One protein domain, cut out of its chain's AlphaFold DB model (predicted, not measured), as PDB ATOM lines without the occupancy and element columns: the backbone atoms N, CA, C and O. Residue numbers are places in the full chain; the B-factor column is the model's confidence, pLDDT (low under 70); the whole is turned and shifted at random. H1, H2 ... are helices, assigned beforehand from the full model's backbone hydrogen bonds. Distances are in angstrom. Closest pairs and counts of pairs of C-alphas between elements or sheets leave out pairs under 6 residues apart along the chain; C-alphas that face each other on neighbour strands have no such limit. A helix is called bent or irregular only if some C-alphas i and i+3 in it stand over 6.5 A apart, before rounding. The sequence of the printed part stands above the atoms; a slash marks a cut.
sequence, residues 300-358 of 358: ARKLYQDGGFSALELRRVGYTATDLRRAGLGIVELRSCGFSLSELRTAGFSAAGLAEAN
ATOM      1  N   ALA A 300     -43.788 -22.593  36.950       91.50
ATOM      2  CA  ALA A 300     -43.341 -21.536  36.032       91.50
ATOM      3  C   ALA A 300     -41.906 -21.740  35.521       91.50
ATOM      4  O   ALA A 300     -41.606 -21.421  34.377       91.50
ATOM      5  N   ARG A 301     -41.030 -22.327  36.351       91.38
ATOM      6  CA  ARG A 301     -39.651 -22.662  35.974       91.38
ATOM      7  C   ARG A 301     -39.590 -23.565  34.745       91.38
ATOM      8  O   ARG A 301     -38.817 -23.274  33.845       91.38
ATOM      9  N   LYS A 302     -40.398 -24.629  34.708       91.12
ATOM     10  CA  LYS A 302     -40.422 -25.575  33.582       91.12
ATOM     11  C   LYS A 302     -40.990 -24.919  32.327       91.12
ATOM     12  O   LYS A 302     -40.458 -25.106  31.245       91.12
ATOM     13  N   LEU A 303     -42.038 -24.107  32.468       91.62
ATOM     14  CA  LEU A 303     -42.606 -23.382  31.330       91.62
ATOM     15  C   LEU A 303     -41.623 -22.354  30.749       91.62
ATOM     16  O   LEU A 303     -41.531 -22.215  29.536       91.62
ATOM     17  N   TYR A 304     -40.859 -21.677  31.603       88.44
ATOM     18  CA  TYR A 304     -39.844 -20.720  31.172       88.44
ATOM     19  C   TYR A 304     -38.624 -21.408  30.536       88.44
ATOM     20  O   TYR A 304     -38.234 -21.061  29.428       88.44
ATOM     21  N   GLN A 305     -38.035 -22.401  31.216       85.88
ATOM     22  CA  GLN A 305     -36.795 -23.059  30.777       85.88
ATOM     23  C   GLN A 305     -37.026 -24.059  29.637       85.88
ATOM     24  O   GLN A 305     -36.329 -23.999  28.630       85.88
ATOM     25  N   ASP A 306     -38.018 -24.943  29.774       82.19
ATOM     26  CA  ASP A 306     -38.251 -26.039  28.824       82.19
ATOM     27  C   ASP A 306     -39.265 -25.647  27.739       82.19
ATOM     28  O   ASP A 306     -39.203 -26.141  26.616       82.19
ATOM     29  N   GLY A 307     -40.230 -24.788  28.092       84.00
ATOM     30  CA  GLY A 307     -41.289 -24.330  27.189       84.00
ATOM     31  C   GLY A 307     -40.946 -23.072  26.389       84.00
ATOM     32  O   GLY A 307     -41.649 -22.761  25.435       84.00
ATOM     33  N   GLY A 308     -39.888 -22.344  26.766       86.94
ATOM     34  CA  GLY A 308     -39.452 -21.127  26.075       86.94
ATOM     35  C   GLY A 308     -40.428 -19.949  26.174       86.94
ATOM     36  O   GLY A 308     -40.314 -19.002  25.396       86.94
ATOM     37  N   PHE A 309     -41.388 -19.989  27.102       90.75
ATOM     38  CA  PHE A 309     -42.378 -18.924  27.257       90.75
ATOM     39  C   PHE A 309     -41.787 -17.697  27.941       90.75
ATOM     40  O   PHE A 309     -41.107 -17.792  28.964       90.75
ATOM     41  N   SER A 310     -42.127 -16.522  27.422       90.56
ATOM     42  CA  SER A 310     -41.756 -15.254  28.034       90.56
ATOM     43  C   SER A 310     -42.507 -15.017  29.347       90.56
ATOM     44  O   SER A 310     -43.643 -15.452  29.554       90.56
ATOM     45  N   ALA A 311     -41.897 -14.233  30.233       89.94
ATOM     46  CA  ALA A 311     -42.512 -13.809  31.487       89.94
ATOM     47  C   ALA A 311     -43.869 -13.106  31.284       89.94
ATOM     48  O   ALA A 311     -44.783 -13.252  32.099       89.94
ATOM     49  N   LEU A 312     -44.019 -12.373  30.174       91.81
ATOM     50  CA  LEU A 312     -45.262 -11.704  29.800       91.81
ATOM     51  C   LEU A 312     -46.364 -12.705  29.435       91.81
ATOM     52  O   LEU A 312     -47.508 -12.528  29.850       91.81
ATOM     53  N   GLU A 313     -46.038 -13.752  28.677       91.81
ATOM     54  CA  GLU A 313     -46.993 -14.808  28.324       91.81
ATOM     55  C   GLU A 313     -47.452 -15.574  29.562       91.81
ATOM     56  O   GLU A 313     -48.654 -15.739  29.762       91.81
ATOM     57  N   LEU A 314     -46.516 -15.943  30.442       92.25
ATOM     58  CA  LEU A 314     -46.831 -16.613  31.705       92.25
ATOM     59  C   LEU A 314     -47.729 -15.747  32.596       92.25
ATOM     60  O   LEU A 314     -48.714 -16.231  33.153       92.25
ATOM     61  N   ARG A 315     -47.460 -14.441  32.684       91.31
ATOM     62  CA  ARG A 315     -48.338 -13.512  33.406       91.31
ATOM     63  C   ARG A 315     -49.754 -13.490  32.825       91.31
ATOM     64  O   ARG A 315     -50.722 -13.489  33.581       91.31
ATOM     65  N   ARG A 316     -49.886 -13.448  31.496       90.38
ATOM     66  CA  ARG A 316     -51.190 -13.383  30.810       90.38
ATOM     67  C   ARG A 316     -52.059 -14.614  31.061       90.38
ATOM     68  O   ARG A 316     -53.276 -14.481  31.025       90.38
ATOM     69  N   VAL A 317     -51.450 -15.768  31.336       89.69
ATOM     70  CA  VAL A 317     -52.159 -17.004  31.714       89.69
ATOM     71  C   VAL A 317     -52.245 -17.217  33.231       89.69
ATOM     72  O   VAL A 317     -52.596 -18.296  33.688       89.69
ATOM     73  N   GLY A 318     -51.931 -16.189  34.029       88.88
ATOM     74  CA  GLY A 318     -52.224 -16.166  35.464       88.88
ATOM     75  C   GLY A 318     -51.057 -16.472  36.407       88.88
ATOM     76  O   GLY A 318     -51.275 -16.507  37.619       88.88
ATOM     77  N   TYR A 319     -49.820 -16.643  35.920       91.94
ATOM     78  CA  TYR A 319     -48.665 -16.801  36.815       91.94
ATOM     79  C   TYR A 319     -48.337 -15.498  37.549       91.94
ATOM     80  O   TYR A 319     -48.272 -14.414  36.960       91.94
ATOM     81  N   THR A 320     -48.093 -15.606  38.855       92.88
ATOM     82  CA  THR A 320     -47.828 -14.446  39.712       92.88
ATOM     83  C   THR A 320     -46.352 -14.041  39.687       92.88
ATOM     84  O   THR A 320     -45.469 -14.835  39.353       92.88
ATOM     85  N   ALA A 321     -46.049 -12.818  40.137       93.06
ATOM     86  CA  ALA A 321     -44.668 -12.368  40.334       93.06
ATOM     87  C   ALA A 321     -43.872 -13.304  41.267       93.06
ATOM     88  O   ALA A 321     -42.663 -13.465  41.103       93.06
ATOM     89  N   THR A 322     -44.542 -13.956  42.225       92.88
ATOM     90  CA  THR A 322     -43.927 -14.943  43.123       92.88
ATOM     91  C   THR A 322     -43.514 -16.205  42.373       92.88
ATOM     92  O   THR A 322     -42.413 -16.715  42.593       92.88
ATOM     93  N   ASP A 323     -44.367 -16.701  41.475       93.06
ATOM     94  CA  ASP A 323     -44.091 -17.903  40.683       93.06
ATOM     95  C   ASP A 323     -42.922 -17.667  39.727       93.06
ATOM     96  O   ASP A 323     -42.001 -18.482  39.650       93.06
ATOM     97  N   LEU A 324     -42.908 -16.508  39.067       92.88
ATOM     98  CA  LEU A 324     -41.843 -16.133  38.142       92.88
ATOM     99  C   LEU A 324     -40.521 -15.839  38.865       92.88
ATOM    100  O   LEU A 324     -39.457 -16.253  38.413       92.88
ATOM    101  N   ARG A 325     -40.562 -15.231  40.057       92.19
ATOM    102  CA  ARG A 325     -39.362 -15.109  40.897       92.19
ATOM    103  C   ARG A 325     -38.783 -16.481  41.250       92.19
ATOM    104  O   ARG A 325     -37.573 -16.672  41.173       92.19
ATOM    105  N   ARG A 326     -39.625 -17.455  41.623       90.50
ATOM    106  CA  ARG A 326     -39.186 -18.840  41.908       90.50
ATOM    107  C   ARG A 326     -38.634 -19.548  40.667       90.50
ATOM    108  O   ARG A 326     -37.769 -20.414  40.796       90.50
ATOM    109  N   ALA A 327     -39.099 -19.166  39.481       89.88
ATOM    110  CA  ALA A 327     -38.537 -19.614  38.213       89.88
ATOM    111  C   ALA A 327     -37.140 -19.036  37.920       89.88
ATOM    112  O   ALA A 327     -36.434 -19.588  37.081       89.88
ATOM    113  N   GLY A 328     -36.699 -18.019  38.668       89.56
ATOM    114  CA  GLY A 328     -35.377 -17.401  38.546       89.56
ATOM    115  C   GLY A 328     -35.384 -16.056  37.821       89.56
ATOM    116  O   GLY A 328     -34.311 -15.516  37.565       89.56
ATOM    117  N   LEU A 329     -36.561 -15.509  37.505       90.12
ATOM    118  CA  LEU A 329     -36.669 -14.253  36.774       90.12
ATOM    119  C   LEU A 329     -36.318 -13.054  37.658       90.12
ATOM    120  O   LEU A 329     -36.715 -12.960  38.827       90.12
ATOM    121  N   GLY A 330     -35.565 -12.130  37.065       88.88
ATOM    122  CA  GLY A 330     -35.086 -10.920  37.717       88.88
ATOM    123  C   GLY A 330     -36.162  -9.842  37.833       88.88
ATOM    124  O   GLY A 330     -37.124  -9.792  37.070       88.88
ATOM    125  N   ILE A 331     -35.968  -8.922  38.775       89.56
ATOM    126  CA  ILE A 331     -36.929  -7.847  39.045       89.56
ATOM    127  C   ILE A 331     -37.173  -6.929  37.836       89.56
ATOM    128  O   ILE A 331     -38.306  -6.512  37.612       89.56
ATOM    129  N   VAL A 332     -36.137  -6.667  37.033       87.56
ATOM    130  CA  VAL A 332     -36.214  -5.819  35.831       87.56
ATOM    131  C   VAL A 332     -37.106  -6.454  34.761       87.56
ATOM    132  O   VAL A 332     -37.966  -5.784  34.199       87.56
ATOM    133  N   GLU A 333     -36.957  -7.759  34.525       89.56
ATOM    134  CA  GLU A 333     -37.769  -8.509  33.556       89.56
ATOM    135  C   GLU A 333     -39.239  -8.579  33.993       89.56
ATOM    136  O   GLU A 333     -40.154  -8.377  33.197       89.56
ATOM    137  N   LEU A 334     -39.499  -8.775  35.288       90.94
ATOM    138  CA  LEU A 334     -40.868  -8.737  35.803       90.94
ATOM    139  C   LEU A 334     -41.471  -7.328  35.711       90.94
ATOM    140  O   LEU A 334     -42.661  -7.169  35.421       90.94
ATOM    141  N   ARG A 335     -40.660  -6.288  35.909       89.50
ATOM    142  CA  ARG A 335     -41.108  -4.903  35.772       89.50
ATOM    143  C   ARG A 335     -41.473  -4.564  34.329       89.50
ATOM    144  O   ARG A 335     -42.539  -3.988  34.114       89.50
ATOM    145  N   SER A 336     -40.657  -4.972  33.356       87.69
ATOM    146  CA  SER A 336     -40.935  -4.762  31.927       87.69
ATOM    147  C   SER A 336     -42.168  -5.535  31.449       87.69
ATOM    148  O   SER A 336     -42.896  -5.064  30.579       87.69
ATOM    149  N   CYS A 337     -42.485  -6.661  32.092       88.25
ATOM    150  CA  CYS A 337     -43.722  -7.410  31.858       88.25
ATOM    151  C   CYS A 337     -44.955  -6.794  32.539       88.25
ATOM    152  O   CYS A 337     -46.059  -7.331  32.417       88.25
ATOM    153  N   GLY A 338     -44.782  -5.672  33.248       88.56
ATOM    154  CA  GLY A 338     -45.834  -4.826  33.803       88.56
ATOM    155  C   GLY A 338     -46.282  -5.177  35.224       88.56
ATOM    156  O   GLY A 338     -47.376  -4.757  35.615       88.56
ATOM    157  N   PHE A 339     -45.509  -5.962  35.985       92.00
ATOM    158  CA  PHE A 339     -45.791  -6.167  37.407       92.00
ATOM    159  C   PHE A 339     -45.561  -4.863  38.192       92.00
ATOM    160  O   PHE A 339     -44.586  -4.125  38.001       92.00
ATOM    161  N   SER A 340     -46.490  -4.556  39.087       90.88
ATOM    162  CA  SER A 340     -46.434  -3.407  39.986       90.88
ATOM    163  C   SER A 340     -45.365  -3.592  41.068       90.88
ATOM    164  O   SER A 340     -45.035  -4.709  41.467       90.88
ATOM    165  N   LEU A 341     -44.848  -2.484  41.610       87.50
ATOM    166  CA  LEU A 341     -43.892  -2.531  42.725       87.50
ATOM    167  C   LEU A 341     -44.483  -3.232  43.960       87.50
ATOM    168  O   LEU A 341     -43.755  -3.892  44.699       87.50
ATOM    169  N   SER A 342     -45.801  -3.142  44.171       89.31
ATOM    170  CA  SER A 342     -46.505  -3.871  45.231       89.31
ATOM    171  C   SER A 342     -46.517  -5.383  44.995       89.31
ATOM    172  O   SER A 342     -46.261  -6.140  45.931       89.31
ATOM    173  N   GLU A 343     -46.756  -5.837  43.762       91.44
ATOM    174  CA  GLU A 343     -46.695  -7.264  43.408       91.44
ATOM    175  C   GLU A 343     -45.272  -7.810  43.560       91.44
ATOM    176  O   GLU A 343     -45.084  -8.880  44.132       91.44
ATOM    177  N   LEU A 344     -44.257  -7.050  43.141       91.06
ATOM    178  CA  LEU A 344     -42.849  -7.431  43.286       91.06
ATOM    179  C   LEU A 344     -42.413  -7.473  44.760       91.06
ATOM    180  O   LEU A 344     -41.735  -8.403  45.199       91.06
ATOM    181  N   ARG A 345     -42.857  -6.513  45.574       88.81
ATOM    182  CA  ARG A 345     -42.627  -6.558  47.023       88.81
ATOM    183  C   ARG A 345     -43.285  -7.783  47.659       88.81
ATOM    184  O   ARG A 345     -42.664  -8.436  48.491       88.81
ATOM    185  N   THR A 346     -44.504  -8.121  47.239       91.38
ATOM    186  CA  THR A 346     -45.234  -9.313  47.714       91.38
ATOM    187  C   THR A 346     -44.545 -10.607  47.280       91.38
ATOM    188  O   THR A 346     -44.453 -11.550  48.061       91.38
ATOM    189  N   ALA A 347     -43.964 -10.621  46.078       89.62
ATOM    190  CA  ALA A 347     -43.115 -11.706  45.600       89.62
ATOM    191  C   ALA A 347     -41.807 -11.843  46.396       89.62
ATOM    192  O   ALA A 347     -41.120 -12.856  46.264       89.62
ATOM    193  N   GLY A 348     -41.467 -10.864  47.242       89.50
ATOM    194  CA  GLY A 348     -40.348 -10.885  48.182       89.50
ATOM    195  C   GLY A 348     -39.046 -10.293  47.639       89.50
ATOM    196  O   GLY A 348     -37.970 -10.660  48.117       89.50
ATOM    197  N   PHE A 349     -39.122  -9.403  46.647       88.19
ATOM    198  CA  PHE A 349     -37.981  -8.577  46.249       88.19
ATOM    199  C   PHE A 349     -37.690  -7.492  47.299       88.19
ATOM    200  O   PHE A 349     -38.602  -6.953  47.933       88.19
ATOM    201  N   SER A 350     -36.407  -7.182  47.505       85.88
ATOM    202  CA  SER A 350     -35.979  -6.190  48.494       85.88
ATOM    203  C   SER A 350     -36.300  -4.764  48.036       85.88
ATOM    204  O   SER A 350     -36.365  -4.475  46.843       85.88
ATOM    205  N   ALA A 351     -36.451  -3.844  48.993       79.50
ATOM    206  CA  ALA A 351     -36.651  -2.424  48.697       79.50
ATOM    207  C   ALA A 351     -35.496  -1.818  47.877       79.50
ATOM    208  O   ALA A 351     -35.740  -0.964  47.033       79.50
ATOM    209  N   ALA A 352     -34.263  -2.300  48.082       76.19
ATOM    210  CA  ALA A 352     -33.101  -1.902  47.290       76.19
ATOM    211  C   ALA A 352     -33.216  -2.372  45.827       76.19
ATOM    212  O   ALA A 352     -33.062  -1.563  44.920       76.19
ATOM    213  N   GLY A 353     -33.598  -3.634  45.589       75.88
ATOM    214  CA  GLY A 353     -33.807  -4.145  44.227       75.88
ATOM    215  C   GLY A 353     -34.997  -3.502  43.501       75.88
ATOM    216  O   GLY A 353     -35.001  -3.407  42.280       75.88
ATOM    217  N   LEU A 354     -36.001  -3.013  44.241       77.25
ATOM    218  CA  LEU A 354     -37.125  -2.242  43.686       77.25
ATOM    219  C   LEU A 354     -36.718  -0.846  43.201       77.25
ATOM    220  O   LEU A 354     -37.373  -0.318  42.308       77.25
ATOM    221  N   ALA A 355     -35.656  -0.263  43.762       72.69
ATOM    222  CA  ALA A 355     -35.120   1.019  43.314       72.69
ATOM    223  C   ALA A 355     -34.270   0.887  42.037       72.69
ATOM    224  O   ALA A 355     -34.250   1.813  41.236       72.69
ATOM    225  N   GLU A 356     -33.615  -0.260  41.829       67.94
ATOM    226  CA  GLU A 356     -32.813  -0.559  40.627       67.94
ATOM    227  C   GLU A 356     -33.658  -0.842  39.374       67.94
ATOM    228  O   GLU A 356     -33.166  -0.725  38.257       67.94
ATOM    229  N   ALA A 357     -34.924  -1.231  39.547       64.00
ATOM    230  CA  ALA A 357     -35.832  -1.582  38.452       64.00
ATOM    231  C   ALA A 357     -36.683  -0.404  37.936       64.00
ATOM    232  O   ALA A 357     -37.612  -0.634  37.159       64.00
ATOM    233  N   ASN A 358     -36.434   0.813  38.428       57.50
ATOM    234  CA  ASN A 358     -37.267   1.997  38.201       57.50
ATOM    235  C   ASN A 358     -36.730   2.914  37.103       57.50
ATOM    236  O   ASN A 358     -35.493   3.073  37.021       57.50
TER     237      ASN A 358
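This is residues 300 to 358 of the 358 residues of the protein "Hypothetical protein" of Symbiodinium sp. CCMP2456 (UniProt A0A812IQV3). Six short helices are stacked along one long axis, the chain wound from helix to helix in turns of two, with H1, H3 and H5 in one gently bent row and H2, H4 and H6 in another. The two rows slant across each other, with H1 toward one end of the stack, H6 at the other, and H3 and H4 nearest the middle. The printed part has 59 residues with six named helices, H1 to H6 in order, and no named strand; 37 residues are in the helices, and the class is all helix. The whole is compact, with a radius of gyration of the C-alphas of 10.6 A, and its outline is elongated, spanning 31 by 17 by 16 A.

H1, residues 300 to 305, and H2, residues 311 to 316, form a helical hairpin and only just touch, with 3 pairs of C-alphas within 8 A; the closest are those of Tyr 304 and Ala 311, 7.4 A apart. H1 also touches H3, residues 321 to 327, the same way at a steep tilt of 47 degrees, the closest C-alphas being those of Arg 301 and Ala 327 at 3.9 A. H2 and H4, residues 331 to 336, are close but not clearly touching, with the C-alphas of Ala 311 and Leu 334 closest at 6.9 A. H3 touches H5, residues 341 to 346, at a steep tilt of 64 degrees, with the C-alphas of Ala 321 and Leu 344 closest at 6.0 A. H5 and H6, residues 351 to 356, form a helical hairpin and touch, opposite ways at a steep tilt of 40 degrees; their closest C-alphas are those of Leu 341 and Leu 354, 6.8 A apart. H4 and H6 only just touch, with 3 pairs of C-alphas within 8 A, the closest those of Ile 331 and Gly 353 at 7.1 A. The helix packing is mostly crossed: of 7 touching pairs given a tilt, 0 are at a shallow one. H1 and H6 are apart. In the six helices every O i to N i+4 pair is within hydrogen-bond range.

H1 begins at C-alpha 300, (-43.341, -21.536, 36.032), and is 8.5 A long. H2 measures 8.7 A, H3 9.7 A, H4 8.7 A, H5 8.5 A and H6 9.1 A. H3, the longest by residues, begins at C-alpha 321, (-44.668, -12.368, 40.334). H6 ends at C-alpha 356, (-32.813, -0.559, 40.627).

The two C-alphas farthest apart are those of Gly 307 and Ala 352, at 31.2 A. The printed part has no cut, and the five links between the helices are tight. The mean pLDDT of the printed part is 87.4; residues 356 to 358, at the chain's end, are under 70.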